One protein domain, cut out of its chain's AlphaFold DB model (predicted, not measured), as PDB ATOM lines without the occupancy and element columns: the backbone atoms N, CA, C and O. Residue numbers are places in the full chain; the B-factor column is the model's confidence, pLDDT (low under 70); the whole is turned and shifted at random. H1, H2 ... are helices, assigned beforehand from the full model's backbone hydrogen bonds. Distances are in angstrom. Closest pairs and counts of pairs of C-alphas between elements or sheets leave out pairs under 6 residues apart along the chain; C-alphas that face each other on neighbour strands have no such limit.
ATOM      1  N   LYS A  59      -7.624  57.856  20.182       88.12
ATOM      2  CA  LYS A  59      -6.699  58.340  21.222       88.12
ATOM      3  C   LYS A  59      -6.648  57.393  22.416       88.12
ATOM      4  O   LYS A  59      -5.583  57.197  22.996       88.12
ATOM      5  N   LYS A  60      -7.785  56.801  22.794       83.31
ATOM      6  CA  LYS A  60      -7.841  55.789  23.862       83.31
ATOM      7  C   LYS A  60      -7.225  54.466  23.431       83.31
ATOM      8  O   LYS A  60      -6.570  53.828  24.250       83.31
ATOM      9  N   VAL A  61      -7.396  54.084  22.165       81.81
ATOM     10  CA  VAL A  61      -6.750  52.897  21.590       81.81
ATOM     11  C   VAL A  61      -5.229  53.061  21.593       81.81
ATOM     12  O   VAL A  61      -4.539  52.209  22.147       81.81
ATOM     13  N   ASP A  62      -4.713  54.181  21.086       85.25
ATOM     14  CA  ASP A  62      -3.275  54.464  21.032       85.25
ATOM     15  C   ASP A  62      -2.668  54.533  22.443       85.25
ATOM     16  O   ASP A  62      -1.616  53.952  22.708       85.25
ATOM     17  N   ALA A  63      -3.363  55.176  23.389       83.25
ATOM     18  CA  ALA A  63      -2.945  55.229  24.789       83.25
ATOM     19  C   ALA A  63      -2.955  53.848  25.470       83.25
ATOM     20  O   ALA A  63      -2.139  53.602  26.357       83.25
ATOM     21  N   CYS A  64      -3.862  52.950  25.073       81.31
ATOM     22  CA  CYS A  64      -3.911  51.579  25.573       81.31
ATOM     23  C   CYS A  64      -2.774  50.732  24.989       81.31
ATOM     24  O   CYS A  64      -2.076  50.047  25.728       81.31
ATOM     25  N   GLN A  65      -2.519  50.846  23.685       82.38
ATOM     26  CA  GLN A  65      -1.437  50.134  22.998       82.38
ATOM     27  C   GLN A  65      -0.044  50.608  23.434       82.38
ATOM     28  O   GLN A  65       0.886  49.807  23.499       82.38
ATOM     29  N   ALA A  66       0.099  51.880  23.814       82.25
ATOM     30  CA  ALA A  66       1.334  52.414  24.388       82.25
ATOM     31  C   ALA A  66       1.727  51.753  25.725       82.25
ATOM     32  O   ALA A  66       2.878  51.872  26.144       82.25
ATOM     33  N   ARG A  67       0.798  51.049  26.395       75.56
ATOM     34  CA  ARG A  67       1.075  50.296  27.631       75.56
ATOM     35  C   ARG A  67       1.755  48.949  27.384       75.56
ATOM     36  O   ARG A  67       2.368  48.422  28.307       75.56
ATOM     37  N   GLY A  68       1.666  48.409  26.169       70.75
ATOM     38  CA  GLY A  68       2.295  47.146  25.782       70.75
ATOM     39  C   GLY A  68       1.438  46.323  24.813       70.75
ATOM     40  O   GLY A  68       0.224  46.530  24.735       70.75
ATOM     41  N   PRO A  69       2.046  45.375  24.078       71.12
ATOM     42  CA  PRO A  69       1.349  44.539  23.095       71.12
ATOM     43  C   PRO A  69       0.265  43.630  23.700       71.12
ATOM     44  O   PRO A  69      -0.595  43.138  22.975       71.12
ATOM     45  N   GLU A  70       0.297  43.391  25.010       65.31
ATOM     46  CA  GLU A  70      -0.685  42.589  25.738       65.31
ATOM     47  C   GLU A  70      -1.987  43.336  26.096       65.31
ATOM     48  O   GLU A  70      -2.957  42.697  26.505       65.31
ATOM     49  N   TRP A  71      -2.033  44.662  25.938       75.94
ATOM     50  CA  TRP A  71      -3.189  45.494  26.290       75.94
ATOM     51  C   TRP A  71      -4.175  45.631  25.125       75.94
ATOM     52  O   TRP A  71      -3.786  45.828  23.974       75.94
ATOM     53  N   SER A  72      -5.476  45.567  25.422       79.38
ATOM     54  CA  SER A  72      -6.542  45.663  24.415       79.38
ATOM     55  C   SER A  72      -7.722  46.508  24.899       79.38
ATOM     56  O   SER A  72      -8.048  46.516  26.081       79.38
ATOM     57  N   CYS A  73      -8.373  47.251  24.000       80.88
ATOM     58  CA  CYS A  73      -9.585  48.007  24.329       80.88
ATOM     59  C   CYS A  73     -10.841  47.152  24.144       80.88
ATOM     60  O   CYS A  73     -11.013  46.513  23.106       80.88
ATOM     61  N   ASP A  74     -11.755  47.214  25.113       79.81
ATOM     62  CA  ASP A  74     -13.085  46.621  24.978       79.81
ATOM     63  C   ASP A  74     -14.036  47.468  24.118       79.81
ATOM     64  O   ASP A  74     -13.698  48.559  23.646       79.81
ATOM     65  N   GLY A  75     -15.257  46.964  23.920       74.25
ATOM     66  CA  GLY A  75     -16.278  47.651  23.126       74.25
ATOM     67  C   GLY A  75     -16.785  48.976  23.716       74.25
ATOM     68  O   GLY A  75     -17.433  49.742  23.012       74.25
ATOM     69  N   ASN A  76     -16.450  49.283  24.974       80.69
ATOM     70  CA  ASN A  76     -16.771  50.536  25.661       80.69
ATOM     71  C   ASN A  76     -15.555  51.476  25.767       80.69
ATOM     72  O   ASN A  76     -15.567  52.411  26.573       80.69
ATOM     73  N   CYS A  77     -14.493  51.238  24.987       79.50
ATOM     74  CA  CYS A  77     -13.239  51.994  25.047       79.50
ATOM     75  C   CYS A  77     -12.527  51.949  26.408       79.50
ATOM     76  O   CYS A  77     -11.773  52.869  26.741       79.50
ATOM     77  N   LYS A  78     -12.735  50.902  27.212       82.19
ATOM     78  CA  LYS A  78     -11.940  50.681  28.423       82.19
ATOM     79  C   LYS A  78     -10.727  49.832  28.070       82.19
ATOM     80  O   LYS A  78     -10.846  48.800  27.416       82.19
ATOM     81  N   CYS A  79      -9.554  50.289  28.493       79.12
ATOM     82  CA  CYS A  79      -8.317  49.546  28.314       79.12
ATOM     83  C   CYS A  79      -8.295  48.366  29.294       79.12
ATOM     84  O   CYS A  79      -8.388  48.560  30.507       79.12
ATOM     85  N   GLN A  80      -8.209  47.155  28.758       71.00
ATOM     86  CA  GLN A  80      -8.113  45.905  29.492       71.00
ATOM     87  C   GLN A  80      -6.690  45.364  29.336       71.00
ATOM     88  O   GLN A  80      -6.198  45.176  28.221       71.00
ATOM     89  N   GLY A  81      -6.017  45.145  30.463       65.31
ATOM     90  CA  GLY A  81      -4.770  44.384  30.495       65.31
ATOM     91  C   GLY A  81      -5.043  42.890  30.290       65.31
ATOM     92  O   GLY A  81      -6.208  42.473  30.361       65.31
ATOM     93  N   PRO A  82      -4.029  42.050  30.023       61.09
ATOM     94  CA  PRO A  82      -4.242  40.621  29.867       61.09
ATOM     95  C   PRO A  82      -4.972  40.015  31.075       61.09
ATOM     96  O   PRO A  82      -4.831  40.474  32.216       61.09
ATOM     97  N   PRO A  83      -5.772  38.964  30.834       56.28
ATOM     98  CA  PRO A  83      -6.591  38.355  31.867       56.28
ATOM     99  C   PRO A  83      -5.707  37.900  33.034       56.28
ATOM    100  O   PRO A  83      -4.757  37.146  32.825       56.28
ATOM    101  N   LYS A  84      -6.083  38.314  34.256       57.12
ATOM    102  CA  LYS A  84      -5.387  38.100  35.551       57.12
ATOM    103  C   LYS A  84      -4.323  39.134  35.932       57.12
ATOM    104  O   LYS A  84      -3.546  38.873  36.844       57.12
ATOM    105  N   GLN A  85      -4.296  40.299  35.293       63.44
ATOM    106  CA  GLN A  85      -3.497  41.410  35.798       63.44
ATOM    107  C   GLN A  85      -4.178  42.128  36.954       63.44
ATOM    108  O   GLN A  85      -5.377  42.407  36.942       63.44
ATOM    109  N   CYS A  86      -3.367  42.441  37.948       73.88
ATOM    110  CA  CYS A  86      -3.743  43.258  39.076       73.88
ATOM    111  C   CYS A  86      -3.668  44.751  38.685       73.88
ATOM    112  O   CYS A  86      -2.882  45.117  37.819       73.88
ATOM    113  N   HIS A  87      -4.486  45.619  39.292       75.12
ATOM    114  CA  HIS A  87      -4.621  47.035  38.885       75.12
ATOM    115  C   HIS A  87      -3.441  47.942  39.311       75.12
ATOM    116  O   HIS A  87      -3.486  49.152  39.109       75.12
ATOM    117  N   ASP A  88      -2.408  47.379  39.939       81.12
ATOM    118  CA  ASP A  88      -1.242  48.096  40.459       81.12
ATOM    119  C   ASP A  88      -0.008  47.764  39.604       81.12
ATOM    120  O   ASP A  88       0.614  46.706  39.756       81.12
ATOM    121  N   ASP A  89       0.315  48.672  38.680       76.38
ATOM    122  CA  ASP A  89       1.393  48.503  37.699       76.38
ATOM    123  C   ASP A  89       2.771  48.331  38.362       76.38
ATOM    124  O   ASP A  89       3.622  47.592  37.853       76.38
ATOM    125  N   ASP A  90       3.003  48.977  39.507       83.81
ATOM    126  CA  ASP A  90       4.280  48.919  40.220       83.81
ATOM    127  C   ASP A  90       4.448  47.581  40.946       83.81
ATOM    128  O   ASP A  90       5.513  46.956  40.866       83.81
ATOM    129  N   LYS A  91       3.390  47.073  41.590       83.94
ATOM    130  CA  LYS A  91       3.402  45.722  42.177       83.94
ATOM    131  C   LYS A  91       3.539  44.646  41.115       83.94
ATOM    132  O   LYS A  91       4.309  43.704  41.302       83.94
ATOM    133  N   TRP A  92       2.849  44.803  39.990       81.88
ATOM    134  CA  TRP A  92       2.972  43.902  38.851       81.88
ATOM    135  C   TRP A  92       4.424  43.814  38.355       81.88
ATOM    136  O   TRP A  92       4.998  42.721  38.308       81.88
ATOM    137  N   LYS A  93       5.056  44.962  38.070       83.12
ATOM    138  CA  LYS A  93       6.469  45.033  37.651       83.12
ATOM    139  C   LYS A  93       7.410  44.449  38.699       83.12
ATOM    140  O   LYS A  93       8.350  43.738  38.349       83.12
ATOM    141  N   THR A  94       7.136  44.698  39.978       88.50
ATOM    142  CA  THR A  94       7.920  44.153  41.092       88.50
ATOM    143  C   THR A  94       7.872  42.625  41.117       88.50
ATOM    144  O   THR A  94       8.920  41.987  41.216       88.50
ATOM    145  N   CYS A  95       6.689  42.015  40.973       87.75
ATOM    146  CA  CYS A  95       6.572  40.556  40.928       87.75
ATOM    147  C   CYS A  95       7.325  39.967  39.726       87.75
ATOM    148  O   CYS A  95       8.056  38.989  39.884       87.75
ATOM    149  N   LEU A  96       7.205  40.584  38.547       84.38
ATOM    150  CA  LEU A  96       7.919  40.135  37.349       84.38
ATOM    151  C   LEU A  96       9.441  40.241  37.504       84.38
ATOM    152  O   LEU A  96      10.153  39.309  37.136       84.38
ATOM    153  N   GLY A  97       9.938  41.324  38.109       85.38
ATOM    154  CA  GLY A  97      11.362  41.496  38.413       85.38
ATOM    155  C   GLY A  97      11.916  40.429  39.366       85.38
ATOM    156  O   GLY A  97      13.100  40.118  39.323       85.38
ATOM    157  N   GLN A  98      11.053  39.819  40.183       86.62
ATOM    158  CA  GLN A  98      11.388  38.694  41.062       86.62
ATOM    159  C   GLN A  98      11.211  37.317  40.392       86.62
ATOM    160  O   GLN A  98      11.344  36.298  41.066       86.62
ATOM    161  N   GLY A  99      10.861  37.259  39.099       85.38
ATOM    162  CA  GLY A  99      10.553  36.005  38.397       85.38
ATOM    163  C   GLY A  99       9.218  35.369  38.809       85.38
ATOM    164  O   GLY A  99       9.011  34.169  38.615       85.38
ATOM    165  N   LYS A 100       8.307  36.154  39.397       89.56
ATOM    166  CA  LYS A 100       7.006  35.718  39.923       89.56
ATOM    167  C   LYS A 100       5.851  36.200  39.050       89.56
ATOM    168  O   LYS A 100       5.989  37.102  38.231       89.56
ATOM    169  N   HIS A 101       4.684  35.606  39.260       86.69
ATOM    170  CA  HIS A 101       3.418  36.017  38.662       86.69
ATOM    171  C   HIS A 101       2.584  36.779  39.699       86.69
ATOM    172  O   HIS A 101       2.370  36.266  40.797       86.69
ATOM    173  N   ALA A 102       2.081  37.968  39.363       86.88
ATOM    174  CA  ALA A 102       1.106  38.664  40.205       86.88
ATOM    175  C   ALA A 102      -0.303  38.126  39.921       86.88
ATOM    176  O   ALA A 102      -0.692  38.012  38.764       86.88
ATOM    177  N   ASP A 103      -1.054  37.750  40.953       83.19
ATOM    178  CA  ASP A 103      -2.465  37.383  40.793       83.19
ATOM    179  C   ASP A 103      -3.386  38.613  40.687       83.19
ATOM    180  O   ASP A 103      -2.939  39.758  40.729       83.19
ATOM    181  N   ASP A 104      -4.691  38.378  40.574       78.50
ATOM    182  CA  ASP A 104      -5.734  39.407  40.516       78.50
ATOM    183  C   ASP A 104      -5.792  40.302  41.770       78.50
ATOM    184  O   ASP A 104      -6.339  41.404  41.717       78.50
ATOM    185  N   LYS A 105      -5.178  39.873  42.880       83.19
ATOM    186  CA  LYS A 105      -5.045  40.622  44.140       83.19
ATOM    187  C   LYS A 105      -3.669  41.277  44.312       83.19
ATOM    188  O   LYS A 105      -3.364  41.763  45.401       83.19
ATOM    189  N   CYS A 106      -2.845  41.308  43.265       83.44
ATOM    190  CA  CYS A 106      -1.469  41.813  43.292       83.44
ATOM    191  C   CYS A 106      -0.531  41.056  44.247       83.44
ATOM    192  O   CYS A 106       0.444  41.632  44.733       83.44
ATOM    193  N   GLN A 107      -0.790  39.781  44.536       88.50
ATOM    194  CA  GLN A 107       0.121  38.958  45.329       88.50
ATOM    195  C   GLN A 107       1.132  38.264  44.414       88.50
ATOM    196  O   GLN A 107       0.762  37.634  43.420       88.50
ATOM    197  N   CYS A 108       2.420  38.368  44.754       89.69
ATOM    198  CA  CYS A 108       3.483  37.710  44.002       89.69
ATOM    199  C   CYS A 108       3.530  36.218  44.341       89.69
ATOM    200  O   CYS A 108       4.040  35.817  45.386       89.69
ATOM    201  N   ASN A 109       3.054  35.396  43.417       90.75
ATOM    202  CA  ASN A 109       3.044  33.946  43.524       90.75
ATOM    203  C   ASN A 109       4.037  33.330  42.540       90.75
ATOM    204  O   ASN A 109       4.348  33.903  41.493       90.75
ATOM    205  N   CYS A 110       4.520  32.127  42.835       92.44
ATOM    206  CA  CYS A 110       5.356  31.425  41.873       92.44
ATOM    207  C   CYS A 110       4.568  31.022  40.614       92.44
ATOM    208  O   CYS A 110       3.378  30.694  40.709       92.44
ATOM    209  N   PRO A 111       5.205  31.026  39.426       88.56
ATOM    210  CA  PRO A 111       4.529  30.690  38.179       88.56
ATOM    211  C   PRO A 111       3.927  29.281  38.213       88.56
ATOM    212  O   PRO A 111       4.581  28.337  38.655       88.56
ATOM    213  N   ARG A 112       2.716  29.104  37.660       84.69
ATOM    214  CA  ARG A 112       2.083  27.770  37.557       84.69
ATOM    215  C   ARG A 112       2.989  26.750  36.865       84.69
ATOM    216  O   ARG A 112       3.154  25.659  37.383       84.69
ATOM    217  N   LYS A 113       3.684  27.156  35.797       88.25
ATOM    218  CA  LYS A 113       4.666  26.310  35.098       88.25
ATOM    219  C   LYS A 113       5.777  25.782  36.018       88.25
ATOM    220  O   LYS A 113       6.168  24.631  35.886       88.25
ATOM    221  N   ALA A 114       6.269  26.603  36.951       87.50
ATOM    222  CA  ALA A 114       7.281  26.175  37.920       87.50
ATOM    223  C   ALA A 114       6.697  25.174  38.929       87.50
ATOM    224  O   ALA A 114       7.380  24.243  39.345       87.50
ATOM    225  N   LYS A 115       5.421  25.348  39.297       87.50
ATOM    226  CA  LYS A 115       4.716  24.437  40.202       87.50
ATOM    227  C   LYS A 115       4.482  23.081  39.541       87.50
ATOM    228  O   LYS A 115       4.777  22.065  40.156       87.50
ATOM    229  N   ASP A 116       4.019  23.082  38.295       89.94
ATOM    230  CA  ASP A 116       3.755  21.866  37.522       89.94
ATOM    231  C   ASP A 116       5.053  21.080  37.260       89.94
ATOM    232  O   ASP A 116       5.062  19.859  37.335       89.94
ATOM    233  N   ALA A 117       6.177  21.776  37.050       91.50
ATOM    234  CA  ALA A 117       7.497  21.155  36.917       91.50
ATOM    235  C   ALA A 117       8.073  20.605  38.243       91.50
ATOM    236  O   ALA A 117       9.036  19.835  38.227       91.50
ATOM    237  N   CYS A 118       7.521  20.990  39.400       91.50
ATOM    238  CA  CYS A 118       8.016  20.593  40.720       91.50
ATOM    239  C   CYS A 118       7.266  19.371  41.275       91.50
ATOM    240  O   CYS A 118       6.633  19.415  42.330       91.50
ATOM    241  N   GLU A 119       7.351  18.248  40.566       88.44
ATOM    242  CA  GLU A 119       6.698  17.001  40.976       88.44
ATOM    243  C   GLU A 119       7.275  16.459  42.293       88.44
ATOM    244  O   GLU A 119       8.481  16.196  42.402       88.44
ATOM    245  N   GLY A 120       6.408  16.268  43.292       83.19
ATOM    246  CA  GLY A 120       6.781  15.725  44.603       83.19
ATOM    247  C   GLY A 120       7.574  16.690  45.490       83.19
ATOM    248  O   GLY A 120       8.186  16.252  46.460       83.19
ATOM    249  N   GLY A 121       7.591  17.985  45.162       89.62
ATOM    250  CA  GLY A 121       8.247  19.027  45.950       89.62
ATOM    251  C   GLY A 121       7.333  20.210  46.257       89.62
ATOM    252  O   GLY A 121       6.130  20.186  46.007       89.62
ATOM    253  N   TYR A 122       7.929  21.261  46.806       91.75
ATOM    254  CA  TYR A 122       7.308  22.570  46.967       91.75
ATOM    255  C   TYR A 122       8.245  23.651  46.428       91.75
ATOM    256  O   TYR A 122       9.462  23.478  46.402       91.75
ATOM    257  N   LEU A 123       7.676  24.766  45.973       92.19
ATOM    258  CA  LEU A 123       8.461  25.931  45.584       92.19
ATOM    259  C   LEU A 123       8.759  26.773  46.821       92.19
ATOM    260  O   LEU A 123       7.857  27.024  47.623       92.19
ATOM    261  N   ASP A 124      10.002  27.210  46.975       90.88
ATOM    262  CA  ASP A 124      10.352  28.209  47.981       90.88
ATOM    263  C   ASP A 124       9.969  29.634  47.527       90.88
ATOM    264  O   ASP A 124       9.384  29.861  46.464       90.88
ATOM    265  N   ASN A 125      10.312  30.631  48.343       87.75
ATOM    266  CA  ASN A 125      10.000  32.031  48.058       87.75
ATOM    267  C   ASN A 125      10.774  32.611  46.861       87.75
ATOM    268  O   ASN A 125      10.437  33.717  46.431       87.75
ATOM    269  N   THR A 126      11.785  31.914  46.337       90.25
ATOM    270  CA  THR A 126      12.513  32.271  45.107       90.25
ATOM    271  C   THR A 126      12.077  31.407  43.921       90.25
ATOM    272  O   THR A 126      12.650  31.503  42.838       90.25
ATOM    273  N   CYS A 127      11.011  30.616  44.095       91.31
ATOM    274  CA  CYS A 127      10.443  29.715  43.100       91.31
ATOM    275  C   CYS A 127      11.392  28.603  42.649       91.31
ATOM    276  O   CYS A 127      11.245  28.060  41.551       91.31
ATOM    277  N   HIS A 128      12.329  28.225  43.513       92.25
ATOM    278  CA  HIS A 128      13.156  27.048  43.340       92.25
ATOM    279  C   HIS A 128      12.419  25.804  43.857       92.25
ATOM    280  O   HIS A 128      11.779  25.824  44.911       92.25
ATOM    281  N   CYS A 129      12.493  24.706  43.098       92.50
ATOM    282  CA  CYS A 129      11.853  23.452  43.479       92.50
ATOM    283  C   CYS A 129      12.659  22.744  44.566       92.50
ATOM    284  O   CYS A 129      13.736  22.200  44.323       92.50
ATOM    285  N   VAL A 130      12.096  22.707  45.768       92.38
ATOM    286  CA  VAL A 130      12.629  21.963  46.899       92.38
ATOM    287  C   VAL A 130      11.884  20.639  46.989       92.38
ATOM    288  O   VAL A 130      10.705  20.588  47.340       92.38
ATOM    289  N   LYS A 131      12.575  19.540  46.679       90.88
ATOM    290  CA  LYS A 131      12.049  18.194  46.920       90.88
ATOM    291  C   LYS A 131      12.482  17.729  48.311       90.88
ATOM    292  O   LYS A 131      13.689  17.685  48.571       90.88
TER     293      LYS A 131
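What this domain is: This is residues 59 to 131 of the 245 residues of an uncharacterized protein of Saitozyma podzolica (UniProt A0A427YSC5). With little regular structure, the printed part is a loose rod of three units strung in a row, each a short helix (H1, H2, H3) followed by a small loop that folds back on itself through a short antiparallel pairing. The 73 printed residues hold three named helices and no named strand; the class is all helix, with 21 residues in named elements. The radius of gyration of the C-alphas is 15.4 A, and the spans are 51 by 21 by 19 A.

How they stand to each other: H1, residues 59 to 65, precedes the antiparallel pairing of residues 72 to 73 with 79 to 80. H2, residues 89 to 97, precedes that of 101 to 102 with 108 to 109. H3, residues 112 to 116, precedes that of 122 to 123 with 129 to 130. The three helices are apart from one another. In H1, H2 and H3 every O i to N i+4 pair is within hydrogen-bond range.

Where its parts are: H1 begins at C-alpha 59 (-6.699, 58.340, 21.222) and is 9.9 A long. H2 measures 12.2 A. H3 measures 6.1 A and ends at C-alpha 116 (3.755, 21.866, 37.522).

The domain as a whole: The C-alphas farthest apart, of Lys 59 and Lys 131, are 51.2 A apart. The printed part has no cut. Both links are long, with 23 and 14 residues. pLDDT is under 70 at residue 70 and residues 81 to 85.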